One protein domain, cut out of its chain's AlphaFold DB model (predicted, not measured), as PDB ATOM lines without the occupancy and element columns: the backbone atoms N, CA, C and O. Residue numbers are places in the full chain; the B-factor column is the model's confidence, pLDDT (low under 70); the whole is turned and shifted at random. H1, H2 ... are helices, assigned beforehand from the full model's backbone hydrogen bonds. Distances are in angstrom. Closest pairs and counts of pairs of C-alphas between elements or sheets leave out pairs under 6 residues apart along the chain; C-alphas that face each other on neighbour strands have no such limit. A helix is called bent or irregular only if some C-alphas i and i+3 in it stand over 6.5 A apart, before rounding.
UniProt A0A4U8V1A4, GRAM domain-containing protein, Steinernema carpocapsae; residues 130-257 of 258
ATOM      1  N   ARG A 130     216.004 248.909 283.012       83.56
ATOM      2  CA  ARG A 130     215.292 250.018 282.352       83.56
ATOM      3  C   ARG A 130     215.733 251.377 282.891       83.56
ATOM      4  O   ARG A 130     215.896 252.321 282.120       83.56
ATOM      5  N   LEU A 131     215.915 251.475 284.207       85.94
ATOM      6  CA  LEU A 131     216.383 252.693 284.863       85.94
ATOM      7  C   LEU A 131     217.830 253.006 284.478       85.94
ATOM      8  O   LEU A 131     218.113 254.145 284.126       85.94
ATOM      9  N   ALA A 132     218.702 251.998 284.411       85.56
ATOM     10  CA  ALA A 132     220.093 252.164 284.001       85.56
ATOM     11  C   ALA A 132     220.225 252.744 282.583       85.56
ATOM     12  O   ALA A 132     221.052 253.623 282.359       85.56
ATOM     13  N   ALA A 133     219.383 252.321 281.633       85.88
ATOM     14  CA  ALA A 133     219.376 252.895 280.285       85.88
ATOM     15  C   ALA A 133     218.971 254.383 280.287       85.88
ATOM     16  O   ALA A 133     219.609 255.203 279.624       85.88
ATOM     17  N   ARG A 134     217.948 254.748 281.073       86.19
ATOM     18  CA  ARG A 134     217.511 256.146 281.238       86.19
ATOM     19  C   ARG A 134     218.566 257.000 281.935       86.19
ATOM     20  O   ARG A 134     218.808 258.127 281.522       86.19
ATOM     21  N   GLU A 135     219.204 256.463 282.969       87.31
ATOM     22  CA  GLU A 135     220.307 257.121 283.673       87.31
ATOM     23  C   GLU A 135     221.505 257.328 282.748       87.31
ATOM     24  O   GLU A 135     222.049 258.427 282.694       87.31
ATOM     25  N   ALA A 136     221.877 256.321 281.956       87.25
ATOM     26  CA  ALA A 136     222.949 256.442 280.974       87.25
ATOM     27  C   ALA A 136     222.647 257.514 279.916       87.25
ATOM     28  O   ALA A 136     223.561 258.200 279.466       87.25
ATOM     29  N   GLN A 137     221.379 257.682 279.532       88.00
ATOM     30  CA  GLN A 137     220.962 258.757 278.635       88.00
ATOM     31  C   GLN A 137     221.033 260.132 279.312       88.00
ATOM     32  O   GLN A 137     221.578 261.057 278.718       88.00
ATOM     33  N   LEU A 138     220.553 260.261 280.552       87.06
ATOM     34  CA  LEU A 138     220.631 261.507 281.322       87.06
ATOM     35  C   LEU A 138     222.082 261.981 281.494       87.06
ATOM     36  O   LEU A 138     222.374 263.159 281.341       87.06
ATOM     37  N   MET A 139     223.007 261.058 281.756       86.50
ATOM     38  CA  MET A 139     224.427 261.375 281.955       86.50
ATOM     39  C   MET A 139     225.147 261.828 280.673       86.50
ATOM     40  O   MET A 139     226.293 262.275 280.747       86.50
ATOM     41  N   LYS A 140     224.509 261.711 279.499       89.25
ATOM     42  CA  LYS A 140     225.028 262.270 278.242       89.25
ATOM     43  C   LYS A 140     224.694 263.750 278.069       89.25
ATOM     44  O   LYS A 140     225.329 264.383 277.236       89.25
ATOM     45  N   ASP A 141     223.736 264.282 278.825       89.38
ATOM     46  CA  ASP A 141     223.371 265.695 278.778       89.38
ATOM     47  C   ASP A 141     224.543 266.565 279.269       89.38
ATOM     48  O   ASP A 141     225.075 266.362 280.365       89.38
ATOM     49  N   GLU A 142     224.955 267.534 278.453       90.38
ATOM     50  CA  GLU A 142     226.065 268.439 278.766       90.38
ATOM     51  C   GLU A 142     225.787 269.299 280.007       90.38
ATOM     52  O   GLU A 142     226.693 269.523 280.814       90.38
ATOM     53  N   LYS A 143     224.527 269.706 280.238       88.62
ATOM     54  CA  LYS A 143     224.152 270.437 281.458       88.62
ATOM     55  C   LYS A 143     224.380 269.568 282.693       88.62
ATOM     56  O   LYS A 143     224.924 270.041 283.688       88.62
ATOM     57  N   ILE A 144     224.026 268.283 282.626       88.94
ATOM     58  CA  ILE A 144     224.223 267.333 283.733       88.94
ATOM     59  C   ILE A 144     225.712 267.093 283.990       88.94
ATOM     60  O   ILE A 144     226.123 267.038 285.151       88.94
ATOM     61  N   LYS A 145     226.533 266.978 282.940       88.62
ATOM     62  CA  LYS A 145     227.992 266.862 283.092       88.62
ATOM     63  C   LYS A 145     228.569 268.073 283.821       88.62
ATOM     64  O   LYS A 145     229.279 267.892 284.807       88.62
ATOM     65  N   HIS A 146     228.188 269.278 283.402       89.25
ATOM     66  CA  HIS A 146     228.624 270.510 284.050       89.25
ATOM     67  C   HIS A 146     228.166 270.588 285.516       89.25
ATOM     68  O   HIS A 146     228.967 270.849 286.410       89.25
ATOM     69  N   LEU A 147     226.896 270.270 285.790       87.50
ATOM     70  CA  LEU A 147     226.360 270.216 287.152       87.50
ATOM     71  C   LEU A 147     227.124 269.221 288.029       87.50
ATOM     72  O   LEU A 147     227.453 269.521 289.173       87.50
ATOM     73  N   LYS A 148     227.452 268.041 287.500       86.62
ATOM     74  CA  LYS A 148     228.225 267.025 288.221       86.62
ATOM     75  C   LYS A 148     229.630 267.507 288.581       86.62
ATOM     76  O   LYS A 148     230.166 267.096 289.608       86.62
ATOM     77  N   GLU A 149     230.234 268.344 287.746       86.75
ATOM     78  CA  GLU A 149     231.531 268.955 288.032       86.75
ATOM     79  C   GLU A 149     231.439 270.076 289.068       86.75
ATOM     80  O   GLU A 149     232.346 270.196 289.892       86.75
ATOM     81  N   ALA A 150     230.347 270.844 289.047       86.75
ATOM     82  CA  ALA A 150     230.089 271.939 289.977       86.75
ATOM     83  C   ALA A 150     229.711 271.464 291.393       86.75
ATOM     84  O   ALA A 150     229.972 272.163 292.372       86.75
ATOM     85  N   VAL A 151     229.100 270.281 291.521       85.75
ATOM     86  CA  VAL A 151     228.717 269.708 292.819       85.75
ATOM     87  C   VAL A 151     229.954 269.315 293.631       85.75
ATOM     88  O   VAL A 151     230.935 268.778 293.115       85.75
ATOM     89  N   LEU A 152     229.885 269.558 294.943       83.56
ATOM     90  CA  LEU A 152     230.933 269.203 295.897       83.56
ATOM     91  C   LEU A 152     231.260 267.705 295.824       83.56
ATOM     92  O   LEU A 152     230.406 266.851 296.054       83.56
ATOM     93  N   LYS A 153     232.525 267.395 295.518       83.38
ATOM     94  CA  LYS A 153     233.032 266.015 295.392       83.38
ATOM     95  C   LYS A 153     233.508 265.427 296.718       83.38
ATOM     96  O   LYS A 153     233.579 264.211 296.853       83.38
ATOM     97  N   ALA A 154     233.837 266.297 297.663       83.69
ATOM     98  CA  ALA A 154     234.294 265.955 298.997       83.69
ATOM     99  C   ALA A 154     233.421 266.682 300.028       83.69
ATOM    100  O   ALA A 154     232.907 267.774 299.742       83.69
ATOM    101  N   PRO A 155     233.227 266.096 301.216       83.38
ATOM    102  CA  PRO A 155     232.484 266.749 302.277       83.38
ATOM    103  C   PRO A 155     233.222 268.003 302.753       83.38
ATOM    104  O   PRO A 155     234.449 268.050 302.824       83.38
ATOM    105  N   LEU A 156     232.458 269.034 303.117       85.12
ATOM    106  CA  LEU A 156     233.013 270.345 303.465       85.12
ATOM    107  C   LEU A 156     234.001 270.300 304.632       85.12
ATOM    108  O   LEU A 156     234.896 271.137 304.685       85.12
ATOM    109  N   TYR A 157     233.886 269.317 305.523       83.19
ATOM    110  CA  TYR A 157     234.779 269.200 306.670       83.19
ATOM    111  C   TYR A 157     236.232 268.888 306.305       83.19
ATOM    112  O   TYR A 157     237.118 269.120 307.118       83.19
ATOM    113  N   GLU A 158     236.508 268.362 305.107       84.06
ATOM    114  CA  GLU A 158     237.891 268.162 304.655       84.06
ATOM    115  C   GLU A 158     238.573 269.496 304.343       84.06
ATOM    116  O   GLU A 158     239.769 269.660 304.566       84.06
ATOM    117  N   ARG A 159     237.798 270.471 303.856       85.31
ATOM    118  CA  ARG A 159     238.274 271.832 303.589       85.31
ATOM    119  C   ARG A 159     238.177 272.728 304.823       85.31
ATOM    120  O   ARG A 159     238.984 273.638 304.982       85.31
ATOM    121  N   PHE A 160     237.185 272.474 305.668       84.31
ATOM    122  CA  PHE A 160     236.876 273.232 306.874       84.31
ATOM    123  C   PHE A 160     236.842 272.269 308.062       84.31
ATOM    124  O   PHE A 160     235.756 271.844 308.469       84.31
ATOM    125  N   PRO A 161     238.018 271.864 308.580       79.75
ATOM    126  CA  PRO A 161     238.084 270.886 309.649       79.75
ATOM    127  C   PRO A 161     237.303 271.385 310.856       79.75
ATOM    128  O   PRO A 161     237.368 272.555 311.239       79.75
ATOM    129  N   PHE A 162     236.553 270.469 311.453       78.25
ATOM    130  CA  PHE A 162     235.985 270.706 312.768       78.25
ATOM    131  C   PHE A 162     237.122 270.922 313.773       78.25
ATOM    132  O   PHE A 162     238.234 270.452 313.546       78.25
ATOM    133  N   GLY A 163     236.839 271.647 314.858       81.06
ATOM    134  CA  GLY A 163     237.804 271.884 315.931       81.06
ATOM    135  C   GLY A 163     238.167 270.592 316.667       81.06
ATOM    136  O   GLY A 163     238.834 269.711 316.134       81.06
ATOM    137  N   GLU A 164     237.735 270.462 317.916       85.19
ATOM    138  CA  GLU A 164     237.983 269.237 318.672       85.19
ATOM    139  C   GLU A 164     237.060 268.096 318.204       85.19
ATOM    140  O   GLU A 164     235.859 268.280 317.988       85.19
ATOM    141  N   ASP A 165     237.637 266.910 318.015       86.75
ATOM    142  CA  ASP A 165     236.899 265.682 317.714       86.75
ATOM    143  C   ASP A 165     236.475 264.986 319.019       86.75
ATOM    144  O   ASP A 165     236.912 265.330 320.114       86.75
ATOM    145  N   VAL A 166     235.637 263.960 318.916       89.62
ATOM    146  CA  VAL A 166     235.274 263.131 320.061       89.62
ATOM    147  C   VAL A 166     236.478 262.353 320.597       89.62
ATOM    148  O   VAL A 166     237.432 262.044 319.872       89.62
ATOM    149  N   SER A 167     236.406 261.983 321.877       93.31
ATOM    150  CA  SER A 167     237.468 261.239 322.557       93.31
ATOM    151  C   SER A 167     237.818 259.929 321.839       93.31
ATOM    152  O   SER A 167     236.965 259.271 321.235       93.31
ATOM    153  N   PHE A 168     239.080 259.504 321.955       92.88
ATOM    154  CA  PHE A 168     239.545 258.219 321.416       92.88
ATOM    155  C   PHE A 168     238.669 257.048 321.887       92.88
ATOM    156  O   PHE A 168     238.302 256.182 321.097       92.88
ATOM    157  N   TYR A 169     238.266 257.067 323.160       94.00
ATOM    158  CA  TYR A 169     237.382 256.062 323.741       94.00
ATOM    159  C   TYR A 169     236.025 255.979 323.024       94.00
ATOM    160  O   TYR A 169     235.552 254.879 322.733       94.00
ATOM    161  N   LEU A 170     235.420 257.122 322.678       94.44
ATOM    162  CA  LEU A 170     234.149 257.136 321.952       94.44
ATOM    163  C   LEU A 170     234.311 256.620 320.514       94.44
ATOM    164  O   LEU A 170     233.467 255.861 320.044       94.44
ATOM    165  N   LYS A 171     235.420 256.951 319.837       94.12
ATOM    166  CA  LYS A 171     235.733 256.401 318.503       94.12
ATOM    167  C   LYS A 171     235.844 254.877 318.525       94.12
ATOM    168  O   LYS A 171     235.314 254.205 317.643       94.12
ATOM    169  N   GLU A 172     236.492 254.317 319.544       95.31
ATOM    170  CA  GLU A 172     236.601 252.863 319.689       95.31
ATOM    171  C   GLU A 172     235.242 252.199 319.957       95.31
ATOM    172  O   GLU A 172     234.959 251.151 319.375       95.31
ATOM    173  N   LYS A 173     234.351 252.827 320.741       95.44
ATOM    174  CA  LYS A 173     232.967 252.340 320.893       95.44
ATOM    175  C   LYS A 173     232.221 252.291 319.555       95.44
ATOM    176  O   LYS A 173     231.572 251.288 319.262       95.44
ATOM    177  N   TRP A 174     232.336 253.331 318.724       95.44
ATOM    178  CA  TRP A 174     231.726 253.352 317.386       95.44
ATOM    179  C   TRP A 174     232.277 252.248 316.477       95.44
ATOM    180  O   TRP A 174     231.504 251.525 315.848       95.44
ATOM    181  N   LYS A 175     233.597 252.022 316.473       95.38
ATOM    182  CA  LYS A 175     234.204 250.903 315.728       95.38
ATOM    183  C   LYS A 175     233.688 249.543 316.196       95.38
ATOM    184  O   LYS A 175     233.374 248.688 315.369       95.38
ATOM    185  N   GLN A 176     233.572 249.340 317.509       94.81
ATOM    186  CA  GLN A 176     233.021 248.105 318.074       94.81
ATOM    187  C   GLN A 176     231.554 247.909 317.684       94.81
ATOM    188  O   GLN A 176     231.170 246.794 317.324       94.81
ATOM    189  N   LEU A 177     230.755 248.982 317.701       94.50
ATOM    190  CA  LEU A 177     229.373 248.963 317.228       94.50
ATOM    191  C   LEU A 177     229.320 248.526 315.757       94.50
ATOM    192  O   LEU A 177     228.598 247.588 315.430       94.50
ATOM    193  N   HIS A 178     230.119 249.140 314.885       94.12
ATOM    194  CA  HIS A 178     230.156 248.799 313.462       94.12
ATOM    195  C   HIS A 178     230.585 247.358 313.196       94.12
ATOM    196  O   HIS A 178     229.966 246.675 312.381       94.12
ATOM    197  N   ALA A 179     231.584 246.859 313.921       93.19
ATOM    198  CA  ALA A 179     232.033 245.476 313.787       93.19
ATOM    199  C   ALA A 179     230.958 244.459 314.213       93.19
ATOM    200  O   ALA A 179     230.852 243.385 313.622       93.19
ATOM    201  N   GLN A 180     230.157 244.782 315.233       92.88
ATOM    202  CA  GLN A 180     229.144 243.868 315.776       92.88
ATOM    203  C   GLN A 180     227.793 243.963 315.063       92.88
ATOM    204  O   GLN A 180     227.108 242.951 314.891       92.88
ATOM    205  N   PHE A 181     227.395 245.174 314.679       93.44
ATOM    206  CA  PHE A 181     226.054 245.484 314.197       93.44
ATOM    207  C   PHE A 181     226.013 245.870 312.713       93.44
ATOM    208  O   PHE A 181     224.925 245.973 312.150       93.44
ATOM    209  N   GLY A 182     227.163 246.038 312.061       92.62
ATOM    210  CA  GLY A 182     227.272 246.534 310.693       92.62
ATOM    211  C   GLY A 182     227.317 248.063 310.616       92.62
ATOM    212  O   GLY A 182     227.086 248.781 311.592       92.62
ATOM    213  N   ASP A 183     227.628 248.572 309.428       91.00
ATOM    214  CA  ASP A 183     227.903 249.992 309.185       91.00
ATOM    215  C   ASP A 183     227.154 250.570 307.968       91.00
ATOM    216  O   ASP A 183     227.432 251.691 307.543       91.00
ATOM    217  N   GLY A 184     226.211 249.812 307.402       93.12
ATOM    218  CA  GLY A 184     225.398 250.197 306.245       93.12
ATOM    219  C   GLY A 184     223.908 250.345 306.568       93.12
ATOM    220  O   GLY A 184     223.497 250.321 307.723       93.12
ATOM    221  N   ILE A 185     223.075 250.454 305.529       93.81
ATOM    222  CA  ILE A 185     221.610 250.592 305.671       93.81
ATOM    223  C   ILE A 185     221.015 249.411 306.459       93.81
ATOM    224  O   ILE A 185     220.197 249.624 307.357       93.81
ATOM    225  N   SER A 186     221.510 248.201 306.178       95.38
ATOM    226  CA  SER A 186     221.119 246.925 306.799       95.38
ATOM    227  C   SER A 186     221.781 246.635 308.153       95.38
ATOM    228  O   SER A 186     221.743 245.496 308.628       95.38
ATOM    229  N   MET A 187     222.388 247.639 308.797       94.94
ATOM    230  CA  MET A 187     222.924 247.481 310.150       94.94
ATOM    231  C   MET A 187     221.812 247.186 311.170       94.94
ATOM    232  O   MET A 187     220.678 247.661 311.048       94.94
ATOM    233  N   TYR A 188     222.151 246.448 312.225       95.38
ATOM    234  CA  TYR A 188     221.269 246.246 313.368       95.38
ATOM    235  C   TYR A 188     221.161 247.547 314.172       95.38
ATOM    236  O   TYR A 188     222.117 247.993 314.806       95.38
ATOM    237  N   ARG A 189     219.976 248.156 314.177       94.00
ATOM    238  CA  ARG A 189     219.682 249.353 314.972       94.00
ATOM    239  C   ARG A 189     219.208 248.915 316.352       94.00
ATOM    240  O   ARG A 189     218.109 248.379 316.488       94.00
ATOM    241  N   THR A 190     220.057 249.101 317.355       93.94
ATOM    242  CA  THR A 190     219.844 248.632 318.732       93.94
ATOM    243  C   THR A 190     219.812 249.798 319.722       93.94
ATOM    244  O   THR A 190     220.116 250.940 319.376       93.94
ATOM    245  N   VAL A 191     219.494 249.513 320.989       92.56
ATOM    246  CA  VAL A 191     219.577 250.497 322.085       92.56
ATOM    247  C   VAL A 191     220.983 251.093 322.198       92.56
ATOM    248  O   VAL A 191     221.120 252.273 322.507       92.56
ATOM    249  N   GLU A 192     222.019 250.305 321.907       92.19
ATOM    250  CA  GLU A 192     223.410 250.758 321.965       92.19
ATOM    251  C   GLU A 192     223.700 251.843 320.924       92.19
ATOM    252  O   GLU A 192     224.292 252.865 321.260       92.19
ATOM    253  N   LEU A 193     223.180 251.693 319.697       93.31
ATOM    254  CA  LEU A 193     223.251 252.751 318.684       93.31
ATOM    255  C   LEU A 193     222.620 254.046 319.213       93.31
ATOM    256  O   LEU A 193     223.223 255.108 319.110       93.31
ATOM    257  N   HIS A 194     221.428 253.969 319.814       90.06
ATOM    258  CA  HIS A 194     220.762 255.151 320.368       90.06
ATOM    259  C   HIS A 194     221.560 255.817 321.495       90.06
ATOM    260  O   HIS A 194     221.571 257.042 321.575       90.06
ATOM    261  N   ARG A 195     222.238 255.040 322.347       92.81
ATOM    262  CA  ARG A 195     223.114 255.584 323.395       92.81
ATOM    263  C   ARG A 195     224.323 256.296 322.803       92.81
ATOM    264  O   ARG A 195     224.582 257.432 323.182       92.81
ATOM    265  N   LEU A 196     225.000 255.685 321.830       93.75
ATOM    266  CA  LEU A 196     226.145 256.318 321.170       93.75
ATOM    267  C   LEU A 196     225.756 257.594 320.422       93.75
ATOM    268  O   LEU A 196     226.500 258.569 320.456       93.75
ATOM    269  N   LEU A 197     224.572 257.632 319.803       92.62
ATOM    270  CA  LEU A 197     224.052 258.855 319.183       92.62
ATOM    271  C   LEU A 197     223.910 260.009 320.192       92.62
ATOM    272  O   LEU A 197     224.116 261.157 319.810       92.62
ATOM    273  N   LEU A 198     223.579 259.712 321.456       91.50
ATOM    274  CA  LEU A 198     223.488 260.701 322.537       91.50
ATOM    275  C   LEU A 198     224.861 261.074 323.118       91.50
ATOM    276  O   LEU A 198     225.056 262.226 323.491       91.50
ATOM    277  N   GLU A 199     225.802 260.127 323.196       93.56
ATOM    278  CA  GLU A 199     227.184 260.391 323.639       93.56
ATOM    279  C   GLU A 199     227.964 261.246 322.624       93.56
ATOM    280  O   GLU A 199     228.852 262.006 323.005       93.56
ATOM    281  N   GLY A 200     227.620 261.143 321.338       91.62
ATOM    282  CA  GLY A 200     228.181 261.953 320.263       91.62
ATOM    283  C   GLY A 200     228.748 261.116 319.119       91.62
ATOM    284  O   GLY A 200     229.075 259.939 319.259       91.62
ATOM    285  N   ILE A 201     228.878 261.752 317.956       92.06
ATOM    286  CA  ILE A 201     229.410 261.140 316.734       92.06
ATOM    287  C   ILE A 201     230.613 261.956 316.284       92.06
ATOM    288  O   ILE A 201     230.528 263.194 316.229       92.06
ATOM    289  N   SER A 202     231.698 261.266 315.917       90.25
ATOM    290  CA  SER A 202     232.848 261.923 315.297       90.25
ATOM    291  C   SER A 202     232.378 262.725 314.079       90.25
ATOM    292  O   SER A 202     231.557 262.229 313.297       90.25
ATOM    293  N   PRO A 203     232.845 263.968 313.890       87.44
ATOM    294  CA  PRO A 203     232.374 264.800 312.796       87.44
ATOM    295  C   PRO A 203     232.601 264.188 311.403       87.44
ATOM    296  O   PRO A 203     231.814 264.452 310.494       87.44
ATOM    297  N   THR A 204     233.619 263.336 311.251       86.75
ATOM    298  CA  THR A 204     233.924 262.608 310.007       86.75
ATOM    299  C   THR A 204     232.875 261.541 309.678       86.75
ATOM    300  O   THR A 204     232.485 261.383 308.524       86.75
ATOM    301  N   GLU A 205     232.356 260.837 310.685       89.31
ATOM    302  CA  GLU A 205     231.360 259.771 310.513       89.31
ATOM    303  C   GLU A 205     229.917 260.291 310.572       89.31
ATOM    304  O   GLU A 205     228.994 259.640 310.073       89.31
ATOM    305  N   ARG A 206     229.712 261.488 311.139       90.06
ATOM    306  CA  ARG A 206     228.395 262.100 311.369       90.06
ATOM    307  C   ARG A 206     227.510 262.081 310.131       90.06
ATOM    308  O   ARG A 206     226.361 261.658 310.225       90.06
ATOM    309  N   GLY A 207     228.049 262.491 308.981       89.56
ATOM    310  CA  GLY A 207     227.307 262.499 307.720       89.56
ATOM    311  C   GLY A 207     226.769 261.112 307.362       89.56
ATOM    312  O   GLY A 207     225.574 260.954 307.130       89.56
ATOM    313  N   LYS A 208     227.623 260.082 307.406       91.12
ATOM    314  CA  LYS A 208     227.236 258.692 307.115       91.12
ATOM    315  C   LYS A 208     226.159 258.192 308.083       91.12
ATOM    316  O   LYS A 208     225.140 257.662 307.640       91.12
ATOM    317  N   ILE A 209     226.359 258.378 309.389       92.81
ATOM    318  CA  ILE A 209     225.420 257.900 310.414       92.81
ATOM    319  C   ILE A 209     224.061 258.586 310.284       92.81
ATOM    320  O   ILE A 209     223.031 257.914 310.291       92.81
ATOM    321  N   TRP A 210     224.036 259.905 310.099       91.88
ATOM    322  CA  TRP A 210     222.786 260.642 309.915       91.88
ATOM    323  C   TRP A 210     222.046 260.220 308.650       91.88
ATOM    324  O   TRP A 210     220.828 260.054 308.693       91.88
ATOM    325  N   MET A 211     222.761 259.965 307.554       91.81
ATOM    326  CA  MET A 211     222.160 259.449 306.322       91.81
ATOM    327  C   MET A 211     221.496 258.083 306.532       91.81
ATOM    328  O   MET A 211     220.399 257.846 306.028       91.81
ATOM    329  N   ILE A 212     222.119 257.190 307.305       91.75
ATOM    330  CA  ILE A 212     221.551 255.871 307.623       91.75
ATOM    331  C   ILE A 212     220.348 256.003 308.568       91.75
ATOM    332  O   ILE A 212     219.295 255.417 308.306       91.75
ATOM    333  N   CYS A 213     220.479 256.771 309.653       90.00
ATOM    334  CA  CYS A 213     219.447 256.904 310.685       90.00
ATOM    335  C   CYS A 213     218.208 257.676 310.213       90.00
ATOM    336  O   CYS A 213     217.102 257.340 310.627       90.00
ATOM    337  N   SER A 214     218.375 258.676 309.345       90.50
ATOM    338  CA  SER A 214     217.258 259.428 308.747       90.50
ATOM    339  C   SER A 214     216.556 258.675 307.616       90.50
ATOM    340  O   SER A 214     215.477 259.082 307.202       90.50
ATOM    341  N   GLY A 215     217.157 257.595 307.105       90.38
ATOM    342  CA  GLY A 215     216.661 256.866 305.938       90.38
ATOM    343  C   GLY A 215     217.084 257.450 304.589       90.38
ATOM    344  O   GLY A 215     216.900 256.796 303.563       90.38
ATOM    345  N   ALA A 216     217.730 258.617 304.570       90.81
ATOM    346  CA  ALA A 216     218.170 259.266 303.339       90.81
ATOM    347  C   ALA A 216     219.137 258.392 302.515       90.81
ATOM    348  O   ALA A 216     219.075 258.386 301.287       90.81
ATOM    349  N   ALA A 217     219.990 257.586 303.164       90.88
ATOM    350  CA  ALA A 217     220.877 256.644 302.470       90.88
ATOM    351  C   ALA A 217     220.093 255.609 301.641       90.88
ATOM    352  O   ALA A 217     220.469 255.279 300.513       90.88
ATOM    353  N   ALA A 218     218.983 255.114 302.192       89.19
ATOM    354  CA  ALA A 218     218.104 254.165 301.523       89.19
ATOM    355  C   ALA A 218     217.373 254.819 300.340       89.19
ATOM    356  O   ALA A 218     217.319 254.248 299.251       89.19
ATOM    357  N   GLU A 219     216.880 256.043 300.528       88.88
ATOM    358  CA  GLU A 219     216.186 256.807 299.489       88.88
ATOM    359  C   GLU A 219     217.105 257.162 298.309       88.88
ATOM    360  O   GLU A 219     216.743 256.946 297.151       88.88
ATOM    361  N   MET A 220     218.338 257.599 298.585       88.50
ATOM    362  CA  MET A 220     219.335 257.875 297.542       88.50
ATOM    363  C   MET A 220     219.716 256.628 296.741       88.50
ATOM    364  O   MET A 220     219.997 256.721 295.545       88.50
ATOM    365  N   THR A 221     219.716 255.456 297.381       85.88
ATOM    366  CA  THR A 221     220.008 254.184 296.705       85.88
ATOM    367  C   THR A 221     218.890 253.798 295.737       85.88
ATOM    368  O   THR A 221     219.166 253.279 294.652       85.88
ATOM    369  N   LEU A 222     217.637 254.087 296.103       86.31
ATOM    370  CA  LEU A 222     216.459 253.838 295.273       86.31
ATOM    371  C   LEU A 222     216.359 254.812 294.084       86.31
ATOM    372  O   LEU A 222     215.925 254.424 292.999       86.31
ATOM    373  N   HIS A 223     216.787 256.061 294.278       86.81
ATOM    374  CA  HIS A 223     216.626 257.157 293.321       86.81
ATOM    375  C   HIS A 223     217.973 257.702 292.827       86.81
ATOM    376  O   HIS A 223     218.335 258.862 293.047       86.81
ATOM    377  N   LYS A 224     218.734 256.862 292.118       86.12
ATOM    378  CA  LYS A 224     220.032 257.261 291.561       86.12
ATOM    379  C   LYS A 224     219.894 258.446 290.602       86.12
ATOM    380  O   LYS A 224     219.011 258.495 289.745       86.12
ATOM    381  N   ASN A 225     220.808 259.404 290.749       87.19
ATOM    382  CA  ASN A 225     220.890 260.634 289.952       87.19
ATOM    383  C   ASN A 225     219.626 261.516 289.980       87.19
ATOM    384  O   ASN A 225     219.511 262.438 289.174       87.19
ATOM    385  N   GLU A 226     218.686 261.278 290.898       87.94
ATOM    386  CA  GLU A 226     217.447 262.057 290.984       87.94
ATOM    387  C   GLU A 226     217.717 263.519 291.336       87.94
ATOM    388  O   GLU A 226     217.117 264.414 290.748       87.94
ATOM    389  N   TYR A 227     218.706 263.764 292.200       88.81
ATOM    390  CA  TYR A 227     219.171 265.111 292.522       88.81
ATOM    391  C   TYR A 227     219.515 265.924 291.265       88.81
ATOM    392  O   TYR A 227     219.065 267.057 291.122       88.81
ATOM    393  N   PHE A 228     220.238 265.333 290.309       88.62
ATOM    394  CA  PHE A 228     220.602 266.024 289.073       88.62
ATOM    395  C   PHE A 228     219.391 266.308 288.177       88.62
ATOM    396  O   PHE A 228     219.344 267.356 287.539       88.62
ATOM    397  N   LYS A 229     218.386 265.422 288.154       87.88
ATOM    398  CA  LYS A 229     217.131 265.668 287.422       87.88
ATOM    399  C   LYS A 229     216.359 266.836 288.022       87.88
ATOM    400  O   LYS A 229     215.842 267.671 287.283       87.88
ATOM    401  N   LEU A 230     216.281 266.890 289.352       88.81
ATOM    402  CA  LEU A 230     215.633 267.984 290.071       88.81
ATOM    403  C   LEU A 230     216.361 269.306 289.824       88.81
ATOM    404  O   LEU A 230     215.709 270.296 289.508       88.81
ATOM    405  N   LEU A 231     217.695 269.294 289.880       86.00
ATOM    406  CA  LEU A 231     218.524 270.474 289.648       86.00
ATOM    407  C   LEU A 231     218.383 271.006 288.215       86.00
ATOM    408  O   LEU A 231     218.236 272.209 288.011       86.00
ATOM    409  N   LEU A 232     218.363 270.110 287.223       86.19
ATOM    410  CA  LEU A 232     218.120 270.478 285.828       86.19
ATOM    411  C   LEU A 232     216.734 271.113 285.647       86.19
ATOM    412  O   LEU A 232     216.597 272.099 284.934       86.19
ATOM    413  N   LYS A 233     215.713 270.570 286.321       85.75
ATOM    414  CA  LYS A 233     214.347 271.106 286.276       85.75
ATOM    415  C   LYS A 233     214.233 272.481 286.943       85.75
ATOM    416  O   LYS A 233     213.429 273.291 286.491       85.75
ATOM    417  N   SER A 234     214.995 272.736 288.007       82.56
ATOM    418  CA  SER A 234     214.928 273.998 288.748       82.56
ATOM    419  C   SER A 234     215.712 275.140 288.102       82.56
ATOM    420  O   SER A 234     215.375 276.288 288.352       82.56
ATOM    421  N   GLN A 235     216.735 274.864 287.281       76.00
ATOM    422  CA  GLN A 235     217.563 275.916 286.663       76.00
ATOM    423  C   GLN A 235     216.770 276.911 285.810       76.00
ATOM    424  O   GLN A 235     217.118 278.085 285.763       76.00
ATOM    425  N   ASP A 236     215.700 276.451 285.165       69.31
ATOM    426  CA  ASP A 236     214.887 277.283 284.273       69.31
ATOM    427  C   ASP A 236     213.655 277.882 284.991       69.31
ATOM    428  O   ASP A 236     212.798 278.502 284.360       69.31
ATOM    429  N   GLN A 237     213.535 277.691 286.312       73.06
ATOM    430  CA  GLN A 237     212.401 278.159 287.110       73.06
ATOM    431  C   GLN A 237     212.857 279.212 288.118       73.06
ATOM    432  O   GLN A 237     213.448 278.883 289.143       73.06
ATOM    433  N   ASN A 238     212.524 280.481 287.863       65.50
ATOM    434  CA  ASN A 238     212.669 281.513 288.883       65.50
ATOM    435  C   ASN A 238     211.519 281.369 289.894       65.50
ATOM    436  O   ASN A 238     210.365 281.691 289.598       65.50
ATOM    437  N   MET A 239     211.820 280.774 291.046       76.75
ATOM    438  CA  MET A 239     210.857 280.512 292.113       76.75
ATOM    439  C   MET A 239     211.119 281.465 293.277       76.75
ATOM    440  O   MET A 239     212.270 281.660 293.648       76.75
ATOM    441  N   LEU A 240     210.061 281.957 293.928       85.38
ATOM    442  CA  LEU A 240     210.163 282.765 295.158       85.38
ATOM    443  C   LEU A 240     211.074 282.120 296.219       85.38
ATOM    444  O   LEU A 240     211.838 282.804 296.886       85.38
ATOM    445  N   ALA A 241     211.050 280.788 296.316       82.81
ATOM    446  CA  ALA A 241     211.924 280.038 297.214       82.81
ATOM    447  C   ALA A 241     213.422 280.234 296.907       82.81
ATOM    448  O   ALA A 241     214.238 280.203 297.821       82.81
ATOM    449  N   MET A 242     213.803 280.430 295.640       83.12
ATOM    450  CA  MET A 242     215.195 280.668 295.254       83.12
ATOM    451  C   MET A 242     215.667 282.046 295.730       83.12
ATOM    452  O   MET A 242     216.733 282.140 296.331       83.12
ATOM    453  N   GLU A 243     214.840 283.081 295.564       85.19
ATOM    454  CA  GLU A 243     215.132 284.427 296.077       85.19
ATOM    455  C   GLU A 243     215.234 284.454 297.612       85.19
ATOM    456  O   GLU A 243     216.083 285.152 298.170       85.19
ATOM    457  N   GLU A 244     214.392 283.684 298.311       88.75
ATOM    458  CA  GLU A 244     214.476 283.529 299.770       88.75
ATOM    459  C   GLU A 244     215.771 282.827 300.196       88.75
ATOM    460  O   GLU A 244     216.462 283.324 301.085       88.75
ATOM    461  N   ILE A 245     216.157 281.736 299.521       87.25
ATOM    462  CA  ILE A 245     217.422 281.033 299.785       87.25
ATOM    463  C   ILE A 245     218.621 281.970 299.578       87.25
ATOM    464  O   ILE A 245     219.529 281.994 300.409       87.25
ATOM    465  N   GLU A 246     218.644 282.755 298.497       86.50
ATOM    466  CA  GLU A 246     219.730 283.708 298.227       86.50
ATOM    467  C   GLU A 246     219.816 284.806 299.290       86.50
ATOM    468  O   GLU A 246     220.912 285.150 299.746       86.50
ATOM    469  N   ARG A 247     218.663 285.327 299.722       89.06
ATOM    470  CA  ARG A 247     218.585 286.330 300.787       89.06
ATOM    471  C   ARG A 247     219.120 285.777 302.104       89.06
ATOM    472  O   ARG A 247     219.969 286.421 302.718       89.06
ATOM    473  N   ASP A 248     218.689 284.580 302.493       89.94
ATOM    474  CA  ASP A 248     219.137 283.922 303.724       89.94
ATOM    475  C   ASP A 248     220.640 283.625 303.689       89.94
ATOM    476  O   ASP A 248     221.352 283.894 304.661       89.94
ATOM    477  N   LEU A 249     221.158 283.138 302.555       86.75
ATOM    478  CA  LEU A 249     222.595 282.922 302.363       86.75
ATOM    479  C   LEU A 249     223.386 284.228 302.500       86.75
ATOM    480  O   LEU A 249     224.432 284.246 303.153       86.75
ATOM    481  N   HIS A 250     222.889 285.325 301.925       85.88
ATOM    482  CA  HIS A 250     223.527 286.634 302.047       85.88
ATOM    483  C   HIS A 250     223.520 287.137 303.497       85.88
ATOM    484  O   HIS A 250     224.544 287.612 303.994       85.88
ATOM    485  N   SER A 251     222.398 286.972 304.202       85.38
ATOM    486  CA  SER A 251     222.276 287.314 305.620       85.38
ATOM    487  C   SER A 251     223.239 286.506 306.494       85.38
ATOM    488  O   SER A 251     223.912 287.084 307.347       85.38
ATOM    489  N   GLN A 252     223.384 285.198 306.259       81.31
ATOM    490  CA  GLN A 252     224.357 284.379 306.991       81.31
ATOM    491  C   GLN A 252     225.807 284.766 306.673       81.31
ATOM    492  O   GLN A 252     226.639 284.834 307.578       81.31
ATOM    493  N   ALA A 253     226.113 285.081 305.412       77.25
ATOM    494  CA  ALA A 253     227.444 285.538 305.021       77.25
ATOM    495  C   ALA A 253     227.817 286.888 305.659       77.25
ATOM    496  O   ALA A 253     228.981 287.095 305.998       77.25
ATOM    497  N   MET A 254     226.847 287.791 305.839       76.12
ATOM    498  CA  MET A 254     227.035 289.059 306.554       76.12
ATOM    499  C   MET A 254     227.320 288.841 308.045       76.12
ATOM    500  O   MET A 254     228.208 289.490 308.589       76.12
ATOM    501  N   LEU A 255     226.620 287.904 308.697       74.81
ATOM    502  CA  LEU A 255     226.832 287.585 310.115       74.81
ATOM    503  C   LEU A 255     228.225 287.010 310.401       74.81
ATOM    504  O   LEU A 255     228.766 287.263 311.466       74.81
ATOM    505  N   LEU A 256     228.809 286.267 309.458       69.56
ATOM    506  CA  LEU A 256     230.148 285.679 309.596       69.56
ATOM    507  C   LEU A 256     231.299 286.670 309.338       69.56
ATOM    508  O   LEU A 256     232.459 286.314 309.533       69.56
ATOM    509  N   ARG A 257     231.003 287.882 308.842       65.44
ATOM    510  CA  ARG A 257     232.003 288.938 308.583       65.44
ATOM    511  C   ARG A 257     232.186 289.912 309.752       65.44
ATOM    512  O   ARG A 257     233.109 290.723 309.682       65.44
TER     513      ARG A 257
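AT A GLANCE: This is residues 130 to 257 of the 258 residues of the protein "GRAM domain-containing protein" of Steinernema carpocapsae (UniProt A0A4U8V1A4). The model is a loose, open frame of helices: the H4 and H5 hairpin at one end and the crossed pair H2 and H8 at the other are joined by two stretches of chain, residues 151 to 167 with the short H3 going out, and H6 and H7 coming back. H1 lies beyond H2 and touches no helix, while residues 243 to 257, of which 243 to 255 belong to H9, stick out as a free arm. The printed part has 128 residues with nine named helices, H1 to H9 in order, and no named strand; its class is all helix. It is loose, with a radius of gyration of the C-alphas of 19.0 A, and flat, spanning 49 by 49 by 24 A.

IN THESE COORDINATES: H1 is residues 130 to 138, 12.7 A long, beginning at C-alpha 130 (215.292, 250.018, 282.352). H2 is residues 142 to 150, 12.4 A, and H3 residues 156 to 159, 5.5 A. H4, residues 168 to 181, is 19.9 A long and begins at C-alpha 168 (239.545, 258.219, 321.416); H5 is residues 191 to 199, 12.6 A. H6, residues 203 to 214, is 16.5 A long and irregular, with C-alphas 204 and 207 7.0 A apart. H7 is residues 216 to 222, 9.9 A, and H8 residues 226 to 235, 14.5 A. H9, residues 240 to 255, is the longest at 22.9 A and ends at C-alpha 255 (226.832, 287.585, 310.115).

HOW THE PARTS SIT: H1 and H2 are close but not clearly touching, about perpendicular at 84 degrees; their closest C-alphas, Leu 138 and Ile 144, are 7.3 A apart. H2 and H8 touch, about perpendicular at 75 degrees, closest at the C-alphas of Ile 144 and Phe 228, 6.6 A. H3 is close to H6 but not clearly touching, with the C-alphas of Tyr 157 and Thr 204 closest at 7.4 A. H4 and H5 form a helical hairpin: they touch at a shallow tilt of 23 degrees, opposite ways, with the C-alphas of Leu 177 and Leu 193 closest at 7.3 A. H5 and H6 are near each other. H6 and H7 are close but not clearly touching, at a steep tilt of 63 degrees, the same way; their closest C-alphas, Met 211 and Ala 217, are 4.9 A apart. H8 and H9 are apart. In H1, H2, H4, H5, H7, H8 and H9 every O i to N i+4 pair is within hydrogen-bond range; in H6 6 of 8 are, and H3 is too short for such a pair.

THE WHOLE: The two C-alphas farthest apart, those of Tyr 169 and Asp 236, are 50.1 A from each other. The printed part has no cut, and no link is long. The mean pLDDT of the printed part is 87.6; residues 236, 238 and 256 to 257 are under 70.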